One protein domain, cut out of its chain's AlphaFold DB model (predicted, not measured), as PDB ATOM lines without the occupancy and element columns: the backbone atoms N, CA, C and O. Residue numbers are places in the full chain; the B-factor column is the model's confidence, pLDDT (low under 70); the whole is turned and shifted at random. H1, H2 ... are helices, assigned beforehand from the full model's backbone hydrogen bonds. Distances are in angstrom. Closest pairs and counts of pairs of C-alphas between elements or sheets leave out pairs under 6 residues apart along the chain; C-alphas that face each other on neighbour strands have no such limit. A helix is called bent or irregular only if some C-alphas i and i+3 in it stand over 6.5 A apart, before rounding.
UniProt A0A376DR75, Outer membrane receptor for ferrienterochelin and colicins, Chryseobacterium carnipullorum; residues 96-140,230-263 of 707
ATOM      1  N   ASP A  96     144.277 109.792  72.550       93.56
ATOM      2  CA  ASP A  96     145.309 109.928  71.522       93.56
ATOM      3  C   ASP A  96     146.587 110.593  72.090       93.56
ATOM      4  O   ASP A  96     146.563 111.123  73.206       93.56
ATOM      5  N   PRO A  97     147.725 110.559  71.367       92.88
ATOM      6  CA  PRO A  97     148.981 111.130  71.853       92.88
ATOM      7  C   PRO A  97     148.895 112.607  72.245       92.88
ATOM      8  O   PRO A  97     149.447 113.004  73.268       92.88
ATOM      9  N   TYR A  98     148.180 113.422  71.469       94.38
ATOM     10  CA  TYR A  98     148.053 114.849  71.738       94.38
ATOM     11  C   TYR A  98     147.160 115.110  72.954       94.38
ATOM     12  O   TYR A  98     147.538 115.880  73.833       94.38
ATOM     13  N   GLN A  99     146.023 114.419  73.053       94.06
ATOM     14  CA  GLN A  99     145.141 114.468  74.222       94.06
ATOM     15  C   GLN A  99     145.854 114.029  75.502       94.06
ATOM     16  O   GLN A  99     145.689 114.660  76.542       94.06
ATOM     17  N   TYR A 100     146.659 112.967  75.428       91.50
ATOM     18  CA  TYR A 100     147.441 112.497  76.565       91.50
ATOM     19  C   TYR A 100     148.434 113.562  77.032       91.50
ATOM     20  O   TYR A 100     148.477 113.878  78.216       91.50
ATOM     21  N   VAL A 101     149.206 114.157  76.117       91.31
ATOM     22  CA  VAL A 101     150.196 115.177  76.492       91.31
ATOM     23  C   VAL A 101     149.534 116.472  76.969       91.31
ATOM     24  O   VAL A 101     150.043 117.090  77.898       91.31
ATOM     25  N   LEU A 102     148.378 116.857  76.418       93.62
ATOM     26  CA  LEU A 102     147.576 117.964  76.952       93.62
ATOM     27  C   LEU A 102     147.087 117.685  78.376       93.62
ATOM     28  O   LEU A 102     147.192 118.549  79.240       93.62
ATOM     29  N   TYR A 103     146.612 116.469  78.643       91.25
ATOM     30  CA  TYR A 103     146.239 116.067  79.995       91.25
ATOM     31  C   TYR A 103     147.443 116.132  80.949       91.25
ATOM     32  O   TYR A 103     147.324 116.659  82.055       91.25
ATOM     33  N   GLN A 104     148.625 115.671  80.518       88.75
ATOM     34  CA  GLN A 104     149.854 115.821  81.303       88.75
ATOM     35  C   GLN A 104     150.198 117.304  81.523       88.75
ATOM     36  O   GLN A 104     150.489 117.687  82.650       88.75
ATOM     37  N   TYR A 105     150.094 118.157  80.500       91.19
ATOM     38  CA  TYR A 105     150.314 119.601  80.628       91.19
ATOM     39  C   TYR A 105     149.428 120.203  81.726       91.19
ATOM     40  O   TYR A 105     149.939 120.837  82.646       91.19
ATOM     41  N   GLU A 106     148.120 119.925  81.698       89.94
ATOM     42  CA  GLU A 106     147.183 120.383  82.731       89.94
ATOM     43  C   GLU A 106     147.573 119.878  84.129       89.94
ATOM     44  O   GLU A 106     147.524 120.637  85.095       89.94
ATOM     45  N   GLN A 107     148.005 118.618  84.255       87.50
ATOM     46  CA  GLN A 107     148.402 118.048  85.548       87.50
ATOM     47  C   GLN A 107     149.678 118.657  86.127       87.50
ATOM     48  O   GLN A 107     149.758 118.816  87.346       87.50
ATOM     49  N   TYR A 108     150.653 118.974  85.282       87.06
ATOM     50  CA  TYR A 108     151.929 119.557  85.687       87.06
ATOM     51  C   TYR A 108     151.817 121.060  85.973       87.06
ATOM     52  O   TYR A 108     152.425 121.563  86.914       87.06
ATOM     53  N   TYR A 109     151.002 121.785  85.204       87.94
ATOM     54  CA  TYR A 109     150.850 123.235  85.352       87.94
ATOM     55  C   TYR A 109     149.816 123.638  86.418       87.94
ATOM     56  O   TYR A 109     149.809 124.796  86.833       87.94
ATOM     57  N   LYS A 110     148.972 122.714  86.916       86.62
ATOM     58  CA  LYS A 110     147.846 123.024  87.830       86.62
ATOM     59  C   LYS A 110     148.208 123.838  89.077       86.62
ATOM     60  O   LYS A 110     147.381 124.610  89.546       86.62
ATOM     61  N   ASN A 111     149.410 123.643  89.624       85.69
ATOM     62  CA  ASN A 111     149.866 124.302  90.852       85.69
ATOM     63  C   ASN A 111     150.837 125.466  90.584       85.69
ATOM     64  O   ASN A 111     151.250 126.128  91.531       85.69
ATOM     65  N   GLY A 112     151.242 125.691  89.326       84.94
ATOM     66  CA  GLY A 112     152.220 126.722  88.961       84.94
ATOM     67  C   GLY A 112     153.625 126.516  89.547       84.94
ATOM     68  O   GLY A 112     154.358 127.487  89.707       84.94
ATOM     69  N   LEU A 113     153.999 125.285  89.915       89.06
ATOM     70  CA  LEU A 113     155.317 124.986  90.478       89.06
ATOM     71  C   LEU A 113     156.372 124.908  89.365       89.06
ATOM     72  O   LEU A 113     156.273 124.075  88.467       89.06
ATOM     73  N   GLU A 114     157.416 125.735  89.457       89.81
ATOM     74  CA  GLU A 114     158.467 125.839  88.429       89.81
ATOM     75  C   GLU A 114     159.195 124.509  88.168       89.81
ATOM     76  O   GLU A 114     159.532 124.184  87.029       89.81
ATOM     77  N   ALA A 115     159.407 123.701  89.213       86.94
ATOM     78  CA  ALA A 115     160.036 122.384  89.096       86.94
ATOM     79  C   ALA A 115     159.188 121.406  88.261       86.94
ATOM     80  O   ALA A 115     159.724 120.671  87.425       86.94
ATOM     81  N   ASP A 116     157.865 121.436  88.442       87.50
ATOM     82  CA  ASP A 116     156.932 120.599  87.686       87.50
ATOM     83  C   ASP A 116     156.919 121.051  86.223       87.50
ATOM     84  O   ASP A 116     157.152 120.260  85.309       87.50
ATOM     85  N   ILE A 117     156.760 122.355  86.000       89.56
ATOM     86  CA  ILE A 117     156.796 122.976  84.671       89.56
ATOM     87  C   ILE A 117     158.089 122.617  83.921       89.56
ATOM     88  O   ILE A 117     158.038 122.197  82.763       89.56
ATOM     89  N   THR A 118     159.243 122.709  84.587       89.00
ATOM     90  CA  THR A 118     160.549 122.351  84.012       89.00
ATOM     91  C   THR A 118     160.617 120.871  83.637       89.00
ATOM     92  O   THR A 118     161.090 120.526  82.550       89.00
ATOM     93  N   THR A 119     160.102 119.986  84.495       86.44
ATOM     94  CA  THR A 119     160.063 118.537  84.240       86.44
ATOM     95  C   THR A 119     159.187 118.213  83.029       86.44
ATOM     96  O   THR A 119     159.600 117.449  82.152       86.44
ATOM     97  N   PHE A 120     158.011 118.843  82.924       88.56
ATOM     98  CA  PHE A 120     157.137 118.703  81.760       88.56
ATOM     99  C   PHE A 120     157.829 119.176  80.480       88.56
ATOM    100  O   PHE A 120     157.888 118.430  79.504       88.56
ATOM    101  N   ASN A 121     158.377 120.396  80.493       89.69
ATOM    102  CA  ASN A 121     159.008 121.000  79.322       89.69
ATOM    103  C   ASN A 121     160.217 120.183  78.849       89.69
ATOM    104  O   ASN A 121     160.425 120.046  77.647       89.69
ATOM    105  N   THR A 122     160.974 119.593  79.777       87.38
ATOM    106  CA  THR A 122     162.098 118.702  79.454       87.38
ATOM    107  C   THR A 122     161.613 117.426  78.770       87.38
ATOM    108  O   THR A 122     162.157 117.035  77.741       87.38
ATOM    109  N   ARG A 123     160.559 116.794  79.305       85.25
ATOM    110  CA  ARG A 123     160.053 115.523  78.777       85.25
ATOM    111  C   ARG A 123     159.305 115.690  77.453       85.25
ATOM    112  O   ARG A 123     159.563 114.954  76.502       85.25
ATOM    113  N   TYR A 124     158.343 116.608  77.407       87.19
ATOM    114  CA  TYR A 124     157.372 116.720  76.314       87.19
ATOM    115  C   TYR A 124     157.637 117.909  75.376       87.19
ATOM    116  O   TYR A 124     157.201 117.904  74.219       87.19
ATOM    117  N   GLY A 125     158.420 118.893  75.812       88.81
ATOM    118  CA  GLY A 125     158.572 120.186  75.145       88.81
ATOM    119  C   GLY A 125     157.615 121.241  75.698       88.81
ATOM    120  O   GLY A 125     156.698 120.941  76.464       88.81
ATOM    121  N   THR A 126     157.834 122.493  75.306       89.44
ATOM    122  CA  THR A 126     156.985 123.628  75.694       89.44
ATOM    123  C   THR A 126     155.617 123.567  75.008       89.44
ATOM    124  O   THR A 126     155.416 122.827  74.042       89.44
ATOM    125  N   PHE A 127     154.644 124.345  75.496       88.38
ATOM    126  CA  PHE A 127     153.261 124.309  75.000       88.38
ATOM    127  C   PHE A 127     153.146 124.506  73.473       88.38
ATOM    128  O   PHE A 127     152.407 123.788  72.797       88.38
ATOM    129  N   ASP A 128     153.922 125.432  72.909       89.94
ATOM    130  CA  ASP A 128     154.008 125.714  71.471       89.94
ATOM    131  C   ASP A 128     154.571 124.536  70.651       89.94
ATOM    132  O   ASP A 128     154.253 124.384  69.471       89.94
ATOM    133  N   GLN A 129     155.333 123.642  71.285       89.25
ATOM    134  CA  GLN A 129     155.930 122.463  70.656       89.25
ATOM    135  C   GLN A 129     155.016 121.229  70.697       89.25
ATOM    136  O   GLN A 129     155.275 120.251  69.989       89.25
ATOM    137  N   LEU A 130     153.923 121.252  71.471       90.38
ATOM    138  CA  LEU A 130     153.036 120.089  71.643       90.38
ATOM    139  C   LEU A 130     152.290 119.696  70.359       90.38
ATOM    140  O   LEU A 130     151.782 118.579  70.250       90.38
ATOM    141  N   GLY A 131     152.257 120.573  69.351       90.00
ATOM    142  CA  GLY A 131     151.684 120.272  68.036       90.00
ATOM    143  C   GLY A 131     152.273 119.016  67.381       90.00
ATOM    144  O   GLY A 131     151.547 118.311  66.679       90.00
ATOM    145  N   LYS A 132     153.536 118.669  67.681       89.81
ATOM    146  CA  LYS A 132     154.209 117.463  67.162       89.81
ATOM    147  C   LYS A 132     153.486 116.154  67.515       89.81
ATOM    148  O   LYS A 132     153.547 115.196  66.745       89.81
ATOM    149  N   TYR A 133     152.747 116.113  68.630       91.44
ATOM    150  CA  TYR A 133     152.014 114.919  69.069       91.44
ATOM    151  C   TYR A 133     150.751 114.645  68.245       91.44
ATOM    152  O   TYR A 133     150.293 113.508  68.209       91.44
ATOM    153  N   LYS A 134     150.216 115.633  67.511       92.44
ATOM    154  CA  LYS A 134     149.058 115.422  66.617       92.44
ATOM    155  C   LYS A 134     149.384 114.497  65.445       92.44
ATOM    156  O   LYS A 134     148.514 113.781  64.965       92.44
ATOM    157  N   SER A 135     150.635 114.521  64.986       89.81
ATOM    158  CA  SER A 135     151.145 113.657  63.916       89.81
ATOM    159  C   SER A 135     151.724 112.334  64.421       89.81
ATOM    160  O   SER A 135     152.131 111.503  63.611       89.81
ATOM    161  N   MET A 136     151.794 112.122  65.740       89.50
ATOM    162  CA  MET A 136     152.332 110.881  66.290       89.50
ATOM    163  C   MET A 136     151.341 109.730  66.144       89.50
ATOM    164  O   MET A 136     150.135 109.871  66.345       89.50
ATOM    165  N   LYS A 137     151.873 108.550  65.821       90.56
ATOM    166  CA  LYS A 137     151.074 107.332  65.725       90.56
ATOM    167  C   LYS A 137     150.609 106.906  67.119       90.56
ATOM    168  O   LYS A 137     151.430 106.684  68.004       90.56
ATOM    169  N   LYS A 138     149.296 106.735  67.280       91.88
ATOM    170  CA  LYS A 138     148.699 106.144  68.481       91.88
ATOM    171  C   LYS A 138     149.114 104.674  68.617       91.88
ATOM    172  O   LYS A 138     148.906 103.883  67.695       91.88
ATOM    173  N   THR A 139     149.633 104.308  69.780       91.56
ATOM    174  CA  THR A 139     149.909 102.927  70.181       91.56
ATOM    175  C   THR A 139     148.761 102.411  71.043       91.56
ATOM    176  O   THR A 139     148.543 102.882  72.156       91.56
ATOM    177  N   ASP A 140     148.018 101.427  70.530       92.31
ATOM    178  CA  ASP A 140     147.013 100.694  71.306       92.31
ATOM    179  C   ASP A 140     147.686  99.539  72.060       92.31
ATOM    180  O   ASP A 140     147.912  98.453  71.520       92.31
ATOM    181  N   ASN A 230     150.116  95.006  87.164       80.25
ATOM    182  CA  ASN A 230     148.763  94.948  86.617       80.25
ATOM    183  C   ASN A 230     148.750  95.300  85.119       80.25
ATOM    184  O   ASN A 230     148.643  96.462  84.732       80.25
ATOM    185  N   ARG A 231     148.830  94.276  84.264       85.81
ATOM    186  CA  ARG A 231     148.911  94.424  82.799       85.81
ATOM    187  C   ARG A 231     147.688  95.093  82.188       85.81
ATOM    188  O   ARG A 231     147.850  95.878  81.264       85.81
ATOM    189  N   LEU A 232     146.484  94.819  82.700       86.94
ATOM    190  CA  LEU A 232     145.265  95.484  82.220       86.94
ATOM    191  C   LEU A 232     145.314  96.986  82.513       86.94
ATOM    192  O   LEU A 232     145.117  97.794  81.611       86.94
ATOM    193  N   ARG A 233     145.646  97.361  83.755       86.31
ATOM    194  CA  ARG A 233     145.822  98.764  84.157       86.31
ATOM    195  C   ARG A 233     146.895  99.447  83.315       86.31
ATOM    196  O   ARG A 233     146.660 100.550  82.828       86.31
ATOM    197  N   ASN A 234     148.045  98.800  83.136       85.88
ATOM    198  CA  ASN A 234     149.155  99.367  82.379       85.88
ATOM    199  C   ASN A 234     148.784  99.508  80.892       85.88
ATOM    200  O   ASN A 234     149.026 100.558  80.318       85.88
ATOM    201  N   ALA A 235     148.088  98.542  80.287       89.25
ATOM    202  CA  ALA A 235     147.621  98.638  78.899       89.25
ATOM    203  C   ALA A 235     146.612  99.775  78.646       89.25
ATOM    204  O   ALA A 235     146.459 100.210  77.509       89.25
ATOM    205  N   ILE A 236     145.925 100.259  79.683       89.75
ATOM    206  CA  ILE A 236     144.969 101.371  79.572       89.75
ATOM    207  C   ILE A 236     145.632 102.718  79.893       89.75
ATOM    208  O   ILE A 236     145.337 103.718  79.247       89.75
ATOM    209  N   ARG A 237     146.492 102.762  80.919       86.44
ATOM    210  CA  ARG A 237     147.034 104.013  81.483       86.44
ATOM    211  C   ARG A 237     148.406 104.410  80.947       86.44
ATOM    212  O   ARG A 237     148.812 105.545  81.171       86.44
ATOM    213  N   TYR A 238     149.139 103.485  80.334       86.06
ATOM    214  CA  TYR A 238     150.466 103.767  79.797       86.06
ATOM    215  C   TYR A 238     150.365 104.725  78.599       86.06
ATOM    216  O   TYR A 238     149.376 104.703  77.864       86.06
ATOM    217  N   GLN A 239     151.375 105.581  78.415       86.75
ATOM    218  CA  GLN A 239     151.381 106.617  77.374       86.75
ATOM    219  C   GLN A 239     151.056 106.035  75.984       86.75
ATOM    220  O   GLN A 239     151.661 105.038  75.590       86.75
ATOM    221  N   PRO A 240     150.121 106.609  75.206       89.88
ATOM    222  CA  PRO A 240     149.580 105.974  74.003       89.88
ATOM    223  C   PRO A 240     150.441 106.216  72.749       89.88
ATOM    224  O   PRO A 240     149.903 106.341  71.651       89.88
ATOM    225  N   PHE A 241     151.765 106.324  72.884       87.06
ATOM    226  CA  PHE A 241     152.712 106.514  71.779       87.06
ATOM    227  C   PHE A 241     154.124 106.061  72.167       87.06
ATOM    228  O   PHE A 241     154.441 105.914  73.345       87.06
ATOM    229  N   GLU A 242     154.970 105.852  71.158       81.00
ATOM    230  CA  GLU A 242     156.400 105.557  71.305       81.00
ATOM    231  C   GLU A 242     157.219 106.681  70.646       81.00
ATOM    232  O   GLU A 242     156.872 107.148  69.558       81.00
ATOM    233  N   GLY A 243     158.303 107.125  71.292       71.00
ATOM    234  CA  GLY A 243     159.132 108.249  70.829       71.00
ATOM    235  C   GLY A 243     158.557 109.635  71.167       71.00
ATOM    236  O   GLY A 243     157.561 109.760  71.870       71.00
ATOM    237  N   GLY A 244     159.208 110.710  70.710       59.50
ATOM    238  CA  GLY A 244     158.732 112.095  70.898       59.50
ATOM    239  C   GLY A 244     158.890 112.683  72.310       59.50
ATOM    240  O   GLY A 244     158.657 113.879  72.482       59.50
ATOM    241  N   SER A 245     159.310 111.875  73.285       60.28
ATOM    242  CA  SER A 245     159.724 112.248  74.644       60.28
ATOM    243  C   SER A 245     161.225 111.973  74.811       60.28
ATOM    244  O   SER A 245     161.732 111.038  74.196       60.28
ATOM    245  N   SER A 246     161.937 112.747  75.631       57.69
ATOM    246  CA  SER A 246     163.387 112.590  75.879       57.69
ATOM    247  C   SER A 246     163.758 111.402  76.787       57.69
ATOM    248  O   SER A 246     164.845 111.384  77.351       57.69
ATOM    249  N   VAL A 247     162.829 110.471  76.992       60.09
ATOM    250  CA  VAL A 247     162.813 109.481  78.078       60.09
ATOM    251  C   VAL A 247     162.608 108.102  77.463       60.09
ATOM    252  O   VAL A 247     161.771 107.960  76.562       60.09
ATOM    253  N   ASP A 248     163.340 107.105  77.956       62.91
ATOM    254  CA  ASP A 248     163.273 105.730  77.456       62.91
ATOM    255  C   ASP A 248     161.906 105.065  77.708       62.91
ATOM    256  O   ASP A 248     161.127 105.446  78.584       62.91
ATOM    257  N   VAL A 249     161.607 104.009  76.942       58.25
ATOM    258  CA  VAL A 249     160.316 103.285  76.959       58.25
ATOM    259  C   VAL A 249     160.006 102.611  78.311       58.25
ATOM    260  O   VAL A 249     158.874 102.198  78.545       58.25
ATOM    261  N   ASP A 250     160.955 102.507  79.238       63.41
ATOM    262  CA  ASP A 250     160.713 101.962  80.586       63.41
ATOM    263  C   ASP A 250     161.095 102.931  81.718       63.41
ATOM    264  O   ASP A 250     161.205 102.538  82.879       63.41
ATOM    265  N   GLU A 251     161.280 104.215  81.402       61.81
ATOM    266  CA  GLU A 251     161.647 105.232  82.386       61.81
ATOM    267  C   GLU A 251     160.408 105.994  82.897       61.81
ATOM    268  O   GLU A 251     159.561 106.488  82.143       61.81
ATOM    269  N   PHE A 252     160.283 106.047  84.227       62.47
ATOM    270  CA  PHE A 252     159.104 106.561  84.923       62.47
ATOM    271  C   PHE A 252     159.037 108.065  84.855       62.47
ATOM    272  O   PHE A 252     160.039 108.768  84.763       62.47
ATOM    273  N   ASP A 253     157.822 108.574  84.977       60.97
ATOM    274  CA  ASP A 253     157.638 109.971  85.279       60.97
ATOM    275  C   ASP A 253     158.073 110.287  86.708       60.97
ATOM    276  O   ASP A 253     157.365 109.855  87.601       60.97
ATOM    277  N   PRO A 254     159.173 111.021  86.968       58.03
ATOM    278  CA  PRO A 254     159.678 111.194  88.330       58.03
ATOM    279  C   PRO A 254     158.659 111.829  89.287       58.03
ATOM    280  O   PRO A 254     158.628 111.470  90.459       58.03
ATOM    281  N   LEU A 255     157.776 112.710  88.796       56.75
ATOM    282  CA  LEU A 255     156.741 113.355  89.618       56.75
ATOM    283  C   LEU A 255     155.546 112.444  89.908       56.75
ATOM    284  O   LEU A 255     154.819 112.635  90.883       56.75
ATOM    285  N   PHE A 256     155.332 111.444  89.056       58.97
ATOM    286  CA  PHE A 256     154.192 110.535  89.132       58.97
ATOM    287  C   PHE A 256     154.619 109.069  89.293       58.97
ATOM    288  O   PHE A 256     153.765 108.182  89.255       58.97
ATOM    289  N   ALA A 257     155.908 108.790  89.496       59.81
ATOM    290  CA  ALA A 257     156.484 107.452  89.602       59.81
ATOM    291  C   ALA A 257     155.877 106.748  90.811       59.81
ATOM    292  O   ALA A 257     155.238 105.704  90.659       59.81
ATOM    293  N   ASP A 258     155.918 107.424  91.958       55.91
ATOM    294  CA  ASP A 258     155.329 106.970  93.217       55.91
ATOM    295  C   ASP A 258     153.799 106.821  93.139       55.91
ATOM    296  O   ASP A 258     153.211 105.984  93.823       55.91
ATOM    297  N   GLN A 259     153.137 107.589  92.264       57.16
ATOM    298  CA  GLN A 259     151.677 107.577  92.099       57.16
ATOM    299  C   GLN A 259     151.182 106.542  91.077       57.16
ATOM    300  O   GLN A 259     150.034 106.089  91.147       57.16
ATOM    301  N   THR A 260     152.000 106.186  90.084       64.88
ATOM    302  CA  THR A 260     151.555 105.422  88.914       64.88
ATOM    303  C   THR A 260     152.242 104.071  88.784       64.88
ATOM    304  O   THR A 260     151.542 103.113  88.441       64.88
ATOM    305  N   ASN A 261     153.545 103.959  89.066       69.75
ATOM    306  CA  ASN A 261     154.346 102.742  88.898       69.75
ATOM    307  C   ASN A 261     154.002 101.953  87.606       69.75
ATOM    308  O   ASN A 261     153.924 100.725  87.608       69.75
ATOM    309  N   LEU A 262     153.734 102.665  86.501       76.31
ATOM    310  CA  LEU A 262     153.379 102.083  85.204       76.31
ATOM    311  C   LEU A 262     154.605 101.520  84.475       76.31
ATOM    312  O   LEU A 262     155.447 102.274  84.007       76.31
ATOM    313  N   VAL A 263     154.671 100.202  84.323       79.62
ATOM    314  CA  VAL A 263     155.656  99.534  83.456       79.62
ATOM    315  C   VAL A 263     155.050  99.386  82.064       79.62
ATOM    316  O   VAL A 263     153.840  99.141  81.954       79.62
TER     317      VAL A 263
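This is residues 96 to 140 and 230 to 263 of the 707 residues of the protein "Outer membrane receptor for ferrienterochelin and colicins" of Chryseobacterium carnipullorum (UniProt A0A376DR75). H1 and H2 form a helical hairpin, and H3 packs on H1 near its start; small helices H4 and H5 lie apart from these three, joined by the long loop 238 to 256. The 79 printed residues hold five named helices, H1 to H5, and no named strand: all helix. The whole is compact, with radius of gyration of the C-alphas 12.3 A and spans of 33 by 30 by 20 A.

H1, residues 97 to 109, begins at C-alpha 97 (148.981, 111.130, 71.853) and is 18.2 A long. H2 is 114 to 124, 15.2 A; H3 is 127 to 135, 15.5 A, irregular but only just, with C-alphas 128 and 131 6.8 A apart. H4 is 231 to 237; H5, 257 to 260, ends at C-alpha 260 (151.555, 105.422, 88.914).

H1 touches H2, closest C-alphas Tyr 108 and Asp 116, 5.5 A, at a shallow tilt of 13 degrees, opposite ways. H1 touches H3, closest C-alphas Tyr 98 and Tyr 133, 4.8 A, at a shallow tilt of 22 degrees, opposite ways. H4 and H5 are apart. Every O i to N i+4 pair is within hydrogen-bond range in H1, H2 and H4; H3 has 0 of 5, but 5 of 6 O i to N i+3 pairs; H5 is too short for an i+4 pair.

Residues 141 to 229 are not printed; C-alphas 140 and 230 are 16.4 A apart. H4 to H5 is a long link. Residues 244 to 261 have pLDDT under 70.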